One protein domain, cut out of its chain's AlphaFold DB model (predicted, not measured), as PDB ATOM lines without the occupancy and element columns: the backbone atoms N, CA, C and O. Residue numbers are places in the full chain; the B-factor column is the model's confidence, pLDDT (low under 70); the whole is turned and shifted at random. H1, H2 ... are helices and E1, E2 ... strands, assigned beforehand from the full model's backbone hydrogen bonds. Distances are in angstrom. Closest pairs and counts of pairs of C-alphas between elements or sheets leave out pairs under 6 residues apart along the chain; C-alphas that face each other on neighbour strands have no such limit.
ATOM      1  N   PRO A  14     -33.502 -25.508 -12.568       94.81
ATOM      2  CA  PRO A  14     -34.653 -26.397 -12.502       94.81
ATOM      3  C   PRO A  14     -35.234 -26.488 -11.086       94.81
ATOM      4  O   PRO A  14     -36.142 -27.280 -10.883       94.81
ATOM      5  N   PHE A  15     -34.704 -25.782 -10.082       95.56
ATOM      6  CA  PHE A  15     -35.201 -25.871  -8.708       95.56
ATOM      7  C   PHE A  15     -36.672 -25.424  -8.625       95.56
ATOM      8  O   PHE A  15     -37.006 -24.399  -9.219       95.56
ATOM      9  N   PRO A  16     -37.550 -26.133  -7.887       95.94
ATOM     10  CA  PRO A  16     -37.330 -27.338  -7.074       95.94
ATOM     11  C   PRO A  16     -37.808 -28.633  -7.765       95.94
ATOM     12  O   PRO A  16     -38.599 -29.403  -7.220       95.94
ATOM     13  N   SER A  17     -37.387 -28.876  -9.004       97.56
ATOM     14  CA  SER A  17     -37.773 -30.084  -9.737       97.56
ATOM     15  C   SER A  17     -37.199 -31.340  -9.094       97.56
ATOM     16  O   SER A  17     -36.026 -31.413  -8.730       97.56
ATOM     17  N   ALA A  18     -38.020 -32.383  -9.046       98.19
ATOM     18  CA  ALA A  18     -37.564 -33.690  -8.619       98.19
ATOM     19  C   ALA A  18     -36.549 -34.307  -9.598       98.19
ATOM     20  O   ALA A  18     -36.551 -34.022 -10.798       98.19
ATOM     21  N   GLY A  19     -35.718 -35.215  -9.096       98.50
ATOM     22  CA  GLY A  19     -34.687 -35.905  -9.865       98.50
ATOM     23  C   GLY A  19     -33.419 -35.078 -10.081       98.50
ATOM     24  O   GLY A  19     -32.672 -35.375 -11.012       98.50
ATOM     25  N   TYR A  20     -33.162 -34.072  -9.246       98.75
ATOM     26  CA  TYR A  20     -31.990 -33.199  -9.330       98.75
ATOM     27  C   TYR A  20     -31.279 -33.079  -7.985       98.75
ATOM     28  O   TYR A  20     -31.899 -33.121  -6.924       98.75
ATOM     29  N   THR A  21     -29.964 -32.897  -8.062       98.81
ATOM     30  CA  THR A  21     -29.115 -32.475  -6.953       98.81
ATOM     31  C   THR A  21     -28.808 -30.994  -7.093       98.81
ATOM     32  O   THR A  21     -28.370 -30.550  -8.157       98.81
ATOM     33  N   TYR A  22     -28.999 -30.243  -6.016       98.56
ATOM     34  CA  TYR A  22     -28.780 -28.804  -5.948       98.56
ATOM     35  C   TYR A  22     -27.693 -28.480  -4.932       98.56
ATOM     36  O   TYR A  22     -27.620 -29.106  -3.878       98.56
ATOM     37  N   ALA A  23     -26.872 -27.478  -5.236       98.19
ATOM     38  CA  ALA A  23     -26.041 -26.802  -4.253       98.19
ATOM     39  C   ALA A  23     -26.656 -25.452  -3.914       98.19
ATOM     40  O   ALA A  23     -26.792 -24.607  -4.801       98.19
ATOM     41  N   SER A  24     -26.959 -25.218  -2.644       96.94
ATOM     42  CA  SER A  24     -27.280 -23.896  -2.111       96.94
ATOM     43  C   SER A  24     -26.182 -23.417  -1.164       96.94
ATOM     44  O   SER A  24     -25.358 -24.212  -0.709       96.94
ATOM     45  N   PHE A  25     -26.120 -22.113  -0.906       95.38
ATOM     46  CA  PHE A  25     -25.129 -21.541   0.004       95.38
ATOM     47  C   PHE A  25     -25.750 -20.533   0.971       95.38
ATOM     48  O   PHE A  25     -26.463 -19.621   0.553       95.38
ATOM     49  N   ASP A  26     -25.387 -20.646   2.247       91.56
ATOM     50  CA  ASP A  26     -25.556 -19.604   3.259       91.56
ATOM     51  C   ASP A  26     -24.316 -19.530   4.165       91.56
ATOM     52  O   ASP A  26     -23.528 -20.469   4.251       91.56
ATOM     53  N   THR A  27     -24.115 -18.412   4.859       89.94
ATOM     54  CA  THR A  27     -22.916 -18.193   5.691       89.94
ATOM     55  C   THR A  27     -22.882 -19.047   6.969       89.94
ATOM     56  O   THR A  27     -21.800 -19.334   7.504       89.94
ATOM     57  N   GLY A  28     -24.041 -19.496   7.456       89.19
ATOM     58  CA  GLY A  28     -24.166 -20.370   8.619       89.19
ATOM     59  C   GLY A  28     -23.657 -21.779   8.322       89.19
ATOM     60  O   GLY A  28     -22.725 -22.249   8.980       89.19
ATOM     61  N   HIS A  29     -24.200 -22.425   7.289       90.06
ATOM     62  CA  HIS A  29     -23.870 -23.812   6.931       90.06
ATOM     63  C   HIS A  29     -22.725 -23.937   5.915       90.06
ATOM     64  O   HIS A  29     -22.027 -24.951   5.908       90.06
ATOM     65  N   GLY A  30     -22.489 -22.922   5.083       94.88
ATOM     66  CA  GLY A  30     -21.693 -23.042   3.862       94.88
ATOM     67  C   GLY A  30     -22.502 -23.681   2.730       94.88
ATOM     68  O   GLY A  30     -23.723 -23.536   2.670       94.88
ATOM     69  N   TYR A  31     -21.833 -24.401   1.827       96.94
ATOM     70  CA  TYR A  31     -22.528 -25.125   0.761       96.94
ATOM     71  C   TYR A  31     -23.314 -26.332   1.287       96.94
ATOM     72  O   TYR A  31     -22.738 -27.297   1.801       96.94
ATOM     73  N   GLN A  32     -24.614 -26.340   1.029       97.38
ATOM     74  CA  GLN A  32     -25.519 -27.450   1.294       97.38
ATOM     75  C   GLN A  32     -25.843 -28.155  -0.025       97.38
ATOM     76  O   GLN A  32     -26.200 -27.502  -1.002       97.38
ATOM     77  N   ILE A  33     -25.671 -29.477  -0.072       98.44
ATOM     78  CA  ILE A  33     -25.925 -30.285  -1.270       98.44
ATOM     79  C   ILE A  33     -27.122 -31.161  -0.986       98.44
ATOM     80  O   ILE A  33     -27.091 -31.962  -0.054       98.44
ATOM     81  N   GLU A  34     -28.166 -31.009  -1.784       98.56
ATOM     82  CA  GLU A  34     -29.410 -31.715  -1.567       98.56
ATOM     83  C   GLU A  34     -29.906 -32.385  -2.839       98.56
ATOM     84  O   GLU A  34     -30.106 -31.733  -3.865       98.56
ATOM     85  N   TYR A  35     -30.120 -33.694  -2.752       98.81
ATOM     86  CA  TYR A  35     -30.795 -34.459  -3.788       98.81
ATOM     87  C   TYR A  35     -32.294 -34.559  -3.489       98.81
ATOM     88  O   TYR A  35     -32.685 -35.119  -2.461       98.81
ATOM     89  N   LEU A  36     -33.119 -34.045  -4.406       98.75
ATOM     90  CA  LEU A  36     -34.577 -34.167  -4.382       98.75
ATOM     91  C   LEU A  36     -34.994 -35.355  -5.253       98.75
ATOM     92  O   LEU A  36     -34.985 -35.276  -6.480       98.75
ATOM     93  N   ASP A  37     -35.355 -36.477  -4.641       98.12
ATOM     94  CA  ASP A  37     -35.838 -37.668  -5.344       98.12
ATOM     95  C   ASP A  37     -37.287 -37.491  -5.831       98.12
ATOM     96  O   ASP A  37     -38.102 -36.838  -5.175       98.12
ATOM     97  N   SER A  38     -37.638 -38.142  -6.943       97.06
ATOM     98  CA  SER A  38     -38.986 -38.152  -7.540       97.06
ATOM     99  C   SER A  38     -40.066 -38.729  -6.636       97.06
ATOM    100  O   SER A  38     -41.236 -38.417  -6.813       97.06
ATOM    101  N   ASN A  39     -39.680 -39.527  -5.644       96.81
ATOM    102  CA  ASN A  39     -40.604 -40.142  -4.695       96.81
ATOM    103  C   ASN A  39     -40.822 -39.288  -3.430       96.81
ATOM    104  O   ASN A  39     -41.239 -39.814  -2.401       96.81
ATOM    105  N   GLY A  40     -40.481 -37.992  -3.465       98.00
ATOM    106  CA  GLY A  40     -40.633 -37.082  -2.324       98.00
ATOM    107  C   GLY A  40     -39.595 -37.287  -1.215       98.00
ATOM    108  O   GLY A  40     -39.790 -36.834  -0.091       98.00
ATOM    109  N   ARG A  41     -38.486 -37.985  -1.498       98.56
ATOM    110  CA  ARG A  41     -37.362 -38.170  -0.561       98.56
ATOM    111  C   ARG A  41     -36.300 -37.102  -0.791       98.56
ATOM    112  O   ARG A  41     -35.988 -36.792  -1.933       98.56
ATOM    113  N   ALA A  42     -35.751 -36.559   0.286       98.50
ATOM    114  CA  ALA A  42     -34.652 -35.599   0.242       98.50
ATOM    115  C   ALA A  42     -33.417 -36.190   0.921       98.50
ATOM    116  O   ALA A  42     -33.535 -36.911   1.918       98.50
ATOM    117  N   PHE A  43     -32.236 -35.895   0.388       98.50
ATOM    118  CA  PHE A  43     -30.967 -36.350   0.948       98.50
ATOM    119  C   PHE A  43     -29.996 -35.186   1.003       98.50
ATOM    120  O   PHE A  43     -29.554 -34.689  -0.031       98.50
ATOM    121  N   LEU A  44     -29.681 -34.765   2.222       97.88
ATOM    122  CA  LEU A  44     -28.920 -33.561   2.502       97.88
ATOM    123  C   LEU A  44     -27.489 -33.904   2.934       97.88
ATOM    124  O   LEU A  44     -27.256 -34.804   3.744       97.88
ATOM    125  N   TRP A  45     -26.530 -33.156   2.402       97.56
ATOM    126  CA  TRP A  45     -25.108 -33.257   2.701       97.56
ATOM    127  C   TRP A  45     -24.485 -31.863   2.814       97.56
ATOM    128  O   TRP A  45     -24.264 -31.163   1.823       97.56
ATOM    129  N   TYR A  46     -24.153 -31.470   4.040       95.50
ATOM    130  CA  TYR A  46     -23.478 -30.211   4.355       95.50
ATOM    131  C   TYR A  46     -22.324 -30.423   5.359       95.50
ATOM    132  O   TYR A  46     -22.185 -31.514   5.934       95.50
ATOM    133  N   PRO A  47     -21.452 -29.416   5.565       95.25
ATOM    134  CA  PRO A  47     -20.331 -29.495   6.501       95.25
ATOM    135  C   PRO A  47     -20.733 -29.962   7.907       95.25
ATOM    136  O   PRO A  47     -21.667 -29.450   8.514       95.25
ATOM    137  N   GLY A  48     -20.001 -30.938   8.442       92.56
ATOM    138  CA  GLY A  48     -20.283 -31.548   9.747       92.56
ATOM    139  C   GLY A  48     -21.165 -32.801   9.695       92.56
ATOM    140  O   GLY A  48     -21.227 -33.536  10.681       92.56
ATOM    141  N   ASN A  49     -21.794 -33.117   8.558       93.88
ATOM    142  CA  ASN A  49     -22.440 -34.417   8.380       93.88
ATOM    143  C   ASN A  49     -21.402 -35.552   8.316       93.88
ATOM    144  O   ASN A  49     -20.340 -35.410   7.713       93.88
ATOM    145  N   ARG A  50     -21.741 -36.701   8.916       94.31
ATOM    146  CA  ARG A  50     -20.971 -37.961   8.818       94.31
ATOM    147  C   ARG A  50     -21.628 -38.994   7.893       94.31
ATOM    148  O   ARG A  50     -21.004 -39.981   7.527       94.31
ATOM    149  N   SER A  51     -22.878 -38.751   7.526       96.62
ATOM    150  CA  SER A  51     -23.725 -39.550   6.642       96.62
ATOM    151  C   SER A  51     -24.721 -38.609   5.966       96.62
ATOM    152  O   SER A  51     -24.958 -37.510   6.474       96.62
ATOM    153  N   ALA A  52     -25.288 -39.008   4.827       97.38
ATOM    154  CA  ALA A  52     -26.299 -38.194   4.166       97.38
ATOM    155  C   ALA A  52     -27.554 -38.177   5.045       97.38
ATOM    156  O   ALA A  52     -28.015 -39.220   5.519       97.38
ATOM    157  N   VAL A  53     -28.086 -36.988   5.304       97.06
ATOM    158  CA  VAL A  53     -29.262 -36.808   6.149       97.06
ATOM    159  C   VAL A  53     -30.498 -37.069   5.303       97.06
ATOM    160  O   VAL A  53     -30.823 -36.299   4.403       97.06
ATOM    161  N   SER A  54     -31.188 -38.171   5.582       97.50
ATOM    162  CA  SER A  54     -32.418 -38.517   4.876       97.50
ATOM    163  C   SER A  54     -33.619 -37.754   5.429       97.50
ATOM    164  O   SER A  54     -33.806 -37.667   6.649       97.50
ATOM    165  N   GLY A  55     -34.483 -37.304   4.534       97.75
ATOM    166  CA  GLY A  55     -35.756 -36.685   4.850       97.75
ATOM    167  C   GLY A  55     -36.781 -36.872   3.744       97.75
ATOM    168  O   GLY A  55     -36.636 -37.701   2.840       97.75
ATOM    169  N   GLU A  56     -37.828 -36.077   3.842       98.56
ATOM    170  CA  GLU A  56     -38.887 -35.940   2.855       98.56
ATOM    171  C   GLU A  56     -38.957 -34.489   2.395       98.56
ATOM    172  O   GLU A  56     -38.617 -33.579   3.156       98.56
ATOM    173  N   TRP A  57     -39.425 -34.277   1.172       98.62
ATOM    174  CA  TRP A  57     -39.721 -32.955   0.646       98.62
ATOM    175  C   TRP A  57     -41.052 -32.951  -0.100       98.62
ATOM    176  O   TRP A  57     -41.536 -33.988  -0.560       98.62
ATOM    177  N   LYS A  58     -41.649 -31.769  -0.209       98.38
ATOM    178  CA  LYS A  58     -42.845 -31.508  -1.012       98.38
ATOM    179  C   LYS A  58     -42.926 -30.029  -1.361       98.38
ATOM    180  O   LYS A  58     -42.340 -29.199  -0.670       98.38
ATOM    181  N   ILE A  59     -43.717 -29.714  -2.380       97.88
ATOM    182  CA  ILE A  59     -44.147 -28.343  -2.668       97.88
ATOM    183  C   ILE A  59     -45.558 -28.153  -2.124       97.88
ATOM    184  O   ILE A  59     -46.426 -29.006  -2.325       97.88
ATOM    185  N   VAL A  60     -45.780 -27.049  -1.418       97.00
ATOM    186  CA  VAL A  60     -47.098 -26.616  -0.949       97.00
ATOM    187  C   VAL A  60     -47.272 -25.175  -1.402       97.00
ATOM    188  O   VAL A  60     -46.588 -24.292  -0.902       97.00
ATOM    189  N   LEU A  61     -48.175 -24.945  -2.359       95.62
ATOM    190  CA  LEU A  61     -48.337 -23.639  -3.008       95.62
ATOM    191  C   LEU A  61     -47.003 -23.149  -3.605       95.62
ATOM    192  O   LEU A  61     -46.474 -23.795  -4.508       95.62
ATOM    193  N   ASP A  62     -46.476 -22.026  -3.125       94.88
ATOM    194  CA  ASP A  62     -45.205 -21.430  -3.531       94.88
ATOM    195  C   ASP A  62     -44.056 -21.737  -2.560       94.88
ATOM    196  O   ASP A  62     -42.952 -21.213  -2.728       94.88
ATOM    197  N   GLU A  63     -44.255 -22.629  -1.591       97.56
ATOM    198  CA  GLU A  63     -43.240 -23.047  -0.628       97.56
ATOM    199  C   GLU A  63     -42.670 -24.429  -0.952       97.56
ATOM    200  O   GLU A  63     -43.384 -25.359  -1.340       97.56
ATOM    201  N   ILE A  64     -41.370 -24.583  -0.709       98.25
ATOM    202  CA  ILE A  64     -40.735 -25.888  -0.582       98.25
ATOM    203  C   ILE A  64     -40.637 -26.246   0.895       98.25
ATOM    204  O   ILE A  64     -40.153 -25.465   1.711       98.25
ATOM    205  N   CYS A  65     -41.094 -27.445   1.237       98.25
ATOM    206  CA  CYS A  65     -41.122 -27.943   2.601       98.25
ATOM    207  C   CYS A  65     -40.272 -29.197   2.735       98.25
ATOM    208  O   CYS A  65     -40.393 -30.119   1.929       98.25
ATOM    209  N   TYR A  66     -39.512 -29.271   3.822       98.00
ATOM    210  CA  TYR A  66     -38.657 -30.394   4.178       98.00
ATOM    211  C   TYR A  66     -39.035 -30.975   5.532       98.00
ATOM    212  O   TYR A  66     -39.427 -30.253   6.449       98.00
ATOM    213  N   ARG A  67     -38.869 -32.288   5.679       97.44
ATOM    214  CA  ARG A  67     -38.943 -32.998   6.958       97.44
ATOM    215  C   ARG A  67     -37.804 -34.005   7.048       97.44
ATOM    216  O   ARG A  67     -37.912 -35.119   6.540       97.44
ATOM    217  N   TYR A  68     -36.713 -33.631   7.706       96.31
ATOM    218  CA  TYR A  68     -35.626 -34.567   8.016       96.31
ATOM    219  C   TYR A  68     -35.953 -35.418   9.247       96.31
ATOM    220  O   TYR A  68     -36.820 -35.057  10.045       96.31
ATOM    221  N   GLY A  69     -35.271 -36.559   9.399       91.44
ATOM    222  CA  GLY A  69     -35.545 -37.533  10.465       91.44
ATOM    223  C   GLY A  69     -35.542 -36.938  11.882       91.44
ATOM    224  O   GLY A  69     -34.760 -36.040  12.193       91.44
ATOM    225  N   SER A  70     -36.390 -37.458  12.771       89.44
ATOM    226  CA  SER A  70     -36.529 -36.979  14.162       89.44
ATOM    227  C   SER A  70     -35.271 -37.160  15.021       89.44
ATOM    228  O   SER A  70     -35.089 -36.476  16.027       89.44
ATOM    229  N   ASN A  71     -34.368 -38.050  14.611       88.25
ATOM    230  CA  ASN A  71     -33.061 -38.273  15.225       88.25
ATOM    231  C   ASN A  71     -31.969 -37.303  14.729       88.25
ATOM    232  O   ASN A  71     -30.812 -37.440  15.127       88.25
ATOM    233  N   THR A  72     -32.305 -36.343  13.868       89.50
ATOM    234  CA  THR A  72     -31.361 -35.344  13.345       89.50
ATOM    235  C   THR A  72     -31.379 -34.070  14.195       89.50
ATOM    236  O   THR A  72     -32.357 -33.780  14.890       89.50
ATOM    237  N   PHE A  73     -30.284 -33.310  14.165       88.25
ATOM    238  CA  PHE A  73     -30.139 -32.043  14.882       88.25
ATOM    239  C   PHE A  73     -29.423 -31.030  13.988       88.25
ATOM    240  O   PHE A  73     -28.356 -31.336  13.456       88.25
ATOM    241  N   ASN A  74     -30.006 -29.841  13.830       85.19
ATOM    242  CA  ASN A  74     -29.374 -28.728  13.134       85.19
ATOM    243  C   ASN A  74     -28.650 -27.831  14.161       85.19
ATOM    244  O   ASN A  74     -29.314 -27.179  14.970       85.19
ATOM    245  N   PRO A  75     -27.307 -27.749  14.132       84.25
ATOM    246  CA  PRO A  75     -26.549 -26.945  15.089       84.25
ATOM    247  C   PRO A  75     -26.652 -25.429  14.863       84.25
ATOM    248  O   PRO A  75     -26.324 -24.679  15.774       84.25
ATOM    249  N   GLN A  76     -27.080 -24.959  13.686       84.50
ATOM    250  CA  GLN A  76     -27.267 -23.527  13.416       84.50
ATOM    251  C   GLN A  76     -28.584 -23.000  13.990       84.50
ATOM    252  O   GLN A  76     -28.629 -21.879  14.484       84.50
ATOM    253  N   THR A  77     -29.652 -23.802  13.948       83.00
ATOM    254  CA  THR A  77     -30.974 -23.407  14.469       83.00
ATOM    255  C   THR A  77     -31.274 -23.964  15.858       83.00
ATOM    256  O   THR A  77     -32.257 -23.565  16.474       83.00
ATOM    257  N   LEU A  78     -30.440 -24.884  16.356       88.00
ATOM    258  CA  LEU A  78     -30.629 -25.622  17.610       88.00
ATOM    259  C   LEU A  78     -31.931 -26.440  17.653       88.00
ATOM    260  O   LEU A  78     -32.473 -26.721  18.722       88.00
ATOM    261  N   GLN A  79     -32.427 -26.853  16.487       88.25
ATOM    262  CA  GLN A  79     -33.673 -27.605  16.350       88.25
ATOM    263  C   GLN A  79     -33.411 -29.074  16.009       88.25
ATOM    264  O   GLN A  79     -32.487 -29.417  15.267       88.25
ATOM    265  N   ARG A  80     -34.261 -29.958  16.543       91.44
ATOM    266  CA  ARG A  80     -34.343 -31.358  16.109       91.44
ATOM    267  C   ARG A  80     -35.216 -31.475  14.862       91.44
ATOM    268  O   ARG A  80     -36.135 -30.682  14.677       91.44
ATOM    269  N   GLY A  81     -34.934 -32.479  14.034       91.81
ATOM    270  CA  GLY A  81     -35.796 -32.829  12.907       91.81
ATOM    271  C   GLY A  81     -37.134 -33.438  13.347       91.81
ATOM    272  O   GLY A  81     -37.463 -33.503  14.530       91.81
ATOM    273  N   GLY A  82     -37.904 -33.941  12.382       92.81
ATOM    274  CA  GLY A  82     -39.184 -34.625  12.595       92.81
ATOM    275  C   GLY A  82     -40.423 -33.776  12.296       92.81
ATOM    276  O   GLY A  82     -41.480 -34.336  12.014       92.81
ATOM    277  N   SER A  83     -40.285 -32.452  12.268       95.12
ATOM    278  CA  SER A  83     -41.340 -31.524  11.846       95.12
ATOM    279  C   SER A  83     -41.099 -31.023  10.426       95.12
ATOM    280  O   SER A  83     -39.962 -30.992   9.955       95.12
ATOM    281  N   TRP A  84     -42.176 -30.624   9.747       96.75
ATOM    282  CA  TRP A  84     -42.066 -29.904   8.482       96.75
ATOM    283  C   TRP A  84     -41.526 -28.494   8.727       96.75
ATOM    284  O   TRP A  84     -41.982 -27.804   9.638       96.75
ATOM    285  N   SER A  85     -40.580 -28.071   7.898       95.25
ATOM    286  CA  SER A  85     -40.067 -26.707   7.825       95.25
ATOM    287  C   SER A  85     -40.111 -26.265   6.369       95.25
ATOM    288  O   SER A  85     -39.678 -27.017   5.495       95.25
ATOM    289  N   CYS A  86     -40.684 -25.094   6.110       96.38
ATOM    290  CA  CYS A  86     -40.919 -24.584   4.764       96.38
ATOM    291  C   CYS A  86     -40.182 -23.259   4.548       96.38
ATOM    292  O   CYS A  86     -39.983 -22.495   5.494       96.38
ATOM    293  N   ASP A  87     -39.784 -23.007   3.304       94.94
ATOM    294  CA  ASP A  87     -39.300 -21.710   2.828       94.94
ATOM    295  C   ASP A  87     -39.955 -21.394   1.477       94.94
ATOM    296  O   ASP A  87     -40.317 -22.297   0.713       94.94
ATOM    297  N   TYR A  88     -40.076 -20.111   1.151       96.00
ATOM    298  CA  TYR A  88     -40.585 -19.680  -0.144       96.00
ATOM    299  C   TYR A  88     -39.664 -20.181  -1.258       96.00
ATOM    300  O   TYR A  88     -38.456 -19.925  -1.256       96.00
ATOM    301  N   THR A  89     -40.235 -20.830  -2.269       93.94
ATOM    302  CA  THR A  89     -39.489 -21.448  -3.377       93.94
ATOM    303  C   THR A  89     -38.622 -20.430  -4.113       93.94
ATOM    304  O   THR A  89     -37.490 -20.738  -4.481       93.94
ATOM    305  N   GLY A  90     -39.105 -19.193  -4.283       91.00
ATOM    306  CA  GLY A  90     -38.328 -18.116  -4.903       91.00
ATOM    307  C   GLY A  90     -37.082 -17.730  -4.097       91.00
ATOM    308  O   GLY A  90     -36.019 -17.502  -4.672       91.00
ATOM    309  N   ARG A  91     -37.185 -17.715  -2.761       91.00
ATOM    310  CA  ARG A  91     -36.056 -17.448  -1.861       91.00
ATOM    311  C   ARG A  91     -35.083 -18.625  -1.830       91.00
ATOM    312  O   ARG A  91     -33.886 -18.414  -2.012       91.00
ATOM    313  N   ALA A  92     -35.578 -19.846  -1.649       93.94
ATOM    314  CA  ALA A  92     -34.746 -21.047  -1.645       93.94
ATOM    315  C   ALA A  92     -34.013 -21.225  -2.988       93.94
ATOM    316  O   ALA A  92     -32.800 -21.434  -3.018       93.94
ATOM    317  N   GLY A  93     -34.716 -21.024  -4.107       94.06
ATOM    318  CA  GLY A  93     -34.149 -21.047  -5.453       94.06
ATOM    319  C   GLY A  93     -33.106 -19.953  -5.687       94.06
ATOM    320  O   GLY A  93     -32.094 -20.201  -6.339       94.06
ATOM    321  N   TYR A  94     -33.280 -18.764  -5.099       90.25
ATOM    322  CA  TYR A  94     -32.264 -17.709  -5.145       90.25
ATOM    323  C   TYR A  94     -30.949 -18.132  -4.471       90.25
ATOM    324  O   TYR A  94     -29.881 -17.681  -4.883       90.25
ATOM    325  N   LEU A  95     -30.976 -19.015  -3.474       93.12
ATOM    326  CA  LEU A  95     -29.759 -19.509  -2.826       93.12
ATOM    327  C   LEU A  95     -29.066 -20.628  -3.611       93.12
ATOM    328  O   LEU A  95     -27.943 -20.986  -3.260       93.12
ATOM    329  N   VAL A  96     -29.686 -21.168  -4.667       96.31
ATOM    330  CA  VAL A  96     -29.080 -22.200  -5.519       96.31
ATOM    331  C   VAL A  96     -27.940 -21.604  -6.347       96.31
ATOM    332  O   VAL A  96     -28.049 -20.547  -6.970       96.31
ATOM    333  N   THR A  97     -26.820 -22.317  -6.347       95.75
ATOM    334  CA  THR A  97     -25.543 -21.904  -6.940       95.75
ATOM    335  C   THR A  97     -25.039 -22.876  -7.990       95.75
ATOM    336  O   THR A  97     -24.327 -22.466  -8.907       95.75
ATOM    337  N   ALA A  98     -25.430 -24.146  -7.893       97.00
ATOM    338  CA  ALA A  98     -25.117 -25.178  -8.866       97.00
ATOM    339  C   ALA A  98     -26.190 -26.271  -8.849       97.00
ATOM    340  O   ALA A  98     -26.900 -26.435  -7.854       97.00
ATOM    341  N   TYR A  99     -26.296 -27.041  -9.927       98.06
ATOM    342  CA  TYR A  99     -27.176 -28.207  -9.967       98.06
ATOM    343  C   TYR A  99     -26.690 -29.271 -10.952       98.06
ATOM    344  O   TYR A  99     -25.912 -29.003 -11.868       98.06
ATOM    345  N   GLN A 100     -27.185 -30.492 -10.781       98.25
ATOM    346  CA  GLN A 100     -26.980 -31.605 -11.703       98.25
ATOM    347  C   GLN A 100     -28.201 -32.521 -11.682       98.25
ATOM    348  O   GLN A 100     -28.793 -32.756 -10.629       98.25
ATOM    349  N   LYS A 101     -28.585 -33.061 -12.842       98.44
ATOM    350  CA  LYS A 101     -29.643 -34.076 -12.914       98.44
ATOM    351  C   LYS A 101     -29.162 -35.384 -12.277       98.44
ATOM    352  O   LYS A 101     -28.048 -35.827 -12.549       98.44
ATOM    353  N   GLY A 102     -30.027 -36.020 -11.497       98.50
ATOM    354  CA  GLY A 102     -29.768 -37.274 -10.795       98.50
ATOM    355  C   GLY A 102     -29.113 -37.093  -9.424       98.50
ATOM    356  O   GLY A 102     -29.110 -36.000  -8.859       98.50
ATOM    357  N   ASP A 103     -28.566 -38.197  -8.914       98.56
ATOM    358  CA  ASP A 103     -27.859 -38.303  -7.631       98.56
ATOM    359  C   ASP A 103     -26.370 -38.639  -7.875       98.56
ATOM    360  O   ASP A 103     -25.941 -39.774  -7.650       98.56
ATOM    361  N   PRO A 104     -25.564 -37.693  -8.403       98.44
ATOM    362  CA  PRO A 104     -24.174 -37.952  -8.794       98.44
ATOM    363  C   PRO A 104     -23.270 -38.303  -7.604       98.44
ATOM    364  O   PRO A 104     -22.178 -38.833  -7.790       98.44
ATOM    365  N   PHE A 105     -23.722 -38.015  -6.383       98.31
ATOM    366  CA  PHE A 105     -22.998 -38.269  -5.142       98.31
ATOM    367  C   PHE A 105     -23.515 -39.500  -4.390       98.31
ATOM    368  O   PHE A 105     -22.992 -39.816  -3.322       98.31
ATOM    369  N   ASN A 106     -24.513 -40.199  -4.944       98.19
ATOM    370  CA  ASN A 106     -25.142 -41.373  -4.344       98.19
ATOM    371  C   ASN A 106     -25.639 -41.116  -2.904       98.19
ATOM    372  O   ASN A 106     -25.530 -41.986  -2.033       98.19
ATOM    373  N   LEU A 107     -26.172 -39.919  -2.629       98.38
ATOM    374  CA  LEU A 107     -26.669 -39.519  -1.308       98.38
ATOM    375  C   LEU A 107     -27.859 -40.373  -0.864       98.38
ATOM    376  O   LEU A 107     -28.036 -40.607   0.334       98.38
ATOM    377  N   ARG A 108     -28.630 -40.919  -1.814       98.19
ATOM    378  CA  ARG A 108     -29.712 -41.874  -1.545       98.19
ATOM    379  C   ARG A 108     -29.234 -43.099  -0.764       98.19
ATOM    380  O   ARG A 108     -30.004 -43.672   0.002       98.19
TER     381      ARG A 108
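AT A GLANCE: This is residues 14 to 108 of the 134 residues of an uncharacterized protein of Ruegeria sp. A3M17 (UniProt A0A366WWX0). A strongly twisted and curled sheet of seven strands forms an open, only partly wrapped barrel, and the short helix H1 bridges the gap between its edge strands E6 and E7. The long link of residues 69 to 84 lies at one end, where E5 ends and E6 begins, and folds back on itself through a short antiparallel pairing of residues 73 to 74 with 79 to 80. The printed part has 95 residues, with the named elements E1, E2, E3, E4, E5, E6, H1 and E7 along the chain; the sheet's order is E6, E5, E4, E3, E2, E1, E7, antiparallel throughout. The class is mostly strand, and E1 to E6 make a meander, each strand the antiparallel neighbour of the one before. The whole is compact and rounded, with a radius of gyration of the C-alphas of 12.2 A and spans of 30 by 29 by 28 A.

HOW THE PARTS SIT: The sheet's inner strand E3, residues 41 to 45, and its neighbour E2, residues 30 to 36, are a hairpin at 157 degrees between directions; N 45 and O 33 are 2.8 A apart, within hydrogen-bond range. On the other side of E3 is E4, residues 53 to 60, at 127 degrees, with N 53 and O 44 at 2.8 A. E5, residues 63 to 68, forms a hairpin with E4 at 154 degrees, and N 67 and O 56 are 2.8 A apart. The edge strand E6, residues 85 to 88, is the antiparallel neighbour of E5 at 155 degrees, with N 66 and O 85 at 2.8 A. On the other side of E2 is E1, residues 20 to 26, at 156 degrees, with N 32 and O 24 at 2.8 A. The other edge strand is E7, residues 96 to 101, antiparallel to E1 at 165 degrees, with N 21 and O 100 at 2.8 A; E6 and E7 are apart. From edge to edge the strands' lines turn by 104 degrees and the way across the sheet turns by 89 degrees. H1, residues 89 to 94, is on the sheet at a height over the sheet of 5.6 A, but over none of its strands. The closest C-alphas of H1 and E5 are those of Thr 89 and Glu 63, 4.9 A apart. H1 and E1 are near each other, with 6 pairs of C-alphas within 10 A. In H1 every O i to N i+4 pair is within hydrogen-bond range.

IN THESE COORDINATES: E4, residues 53 to 60, is the longest strand, 21.7 A from first to last C-alpha. E1, residues 20 to 26, measures 19.6 A and begins at C-alpha 20, (-31.990, -33.199, -9.330). E2, residues 30 to 36, measures 18.9 A, and E5, residues 63 to 68, measures 16.3 A. E3 runs from residue 41 to 45, and E6 from 85 to 88. H1, residues 89 to 94, begins at C-alpha 89, (-39.489, -21.448, -3.377). E7, residues 96 to 101, measures 14.0 A and ends at C-alpha 101, (-29.643, -34.076, -12.914).

THE WHOLE: The two C-alphas farthest apart are those of Arg 50 and Leu 61, at 33.1 A. The printed part has no cut from residue 14 to 108. The link from E5 to E6, with 16 residues, is long; that from E3 to E4, with 7 residues, is short, and the other links are tight. The mean pLDDT of the printed part is 95.2, and no printed residue is under 70.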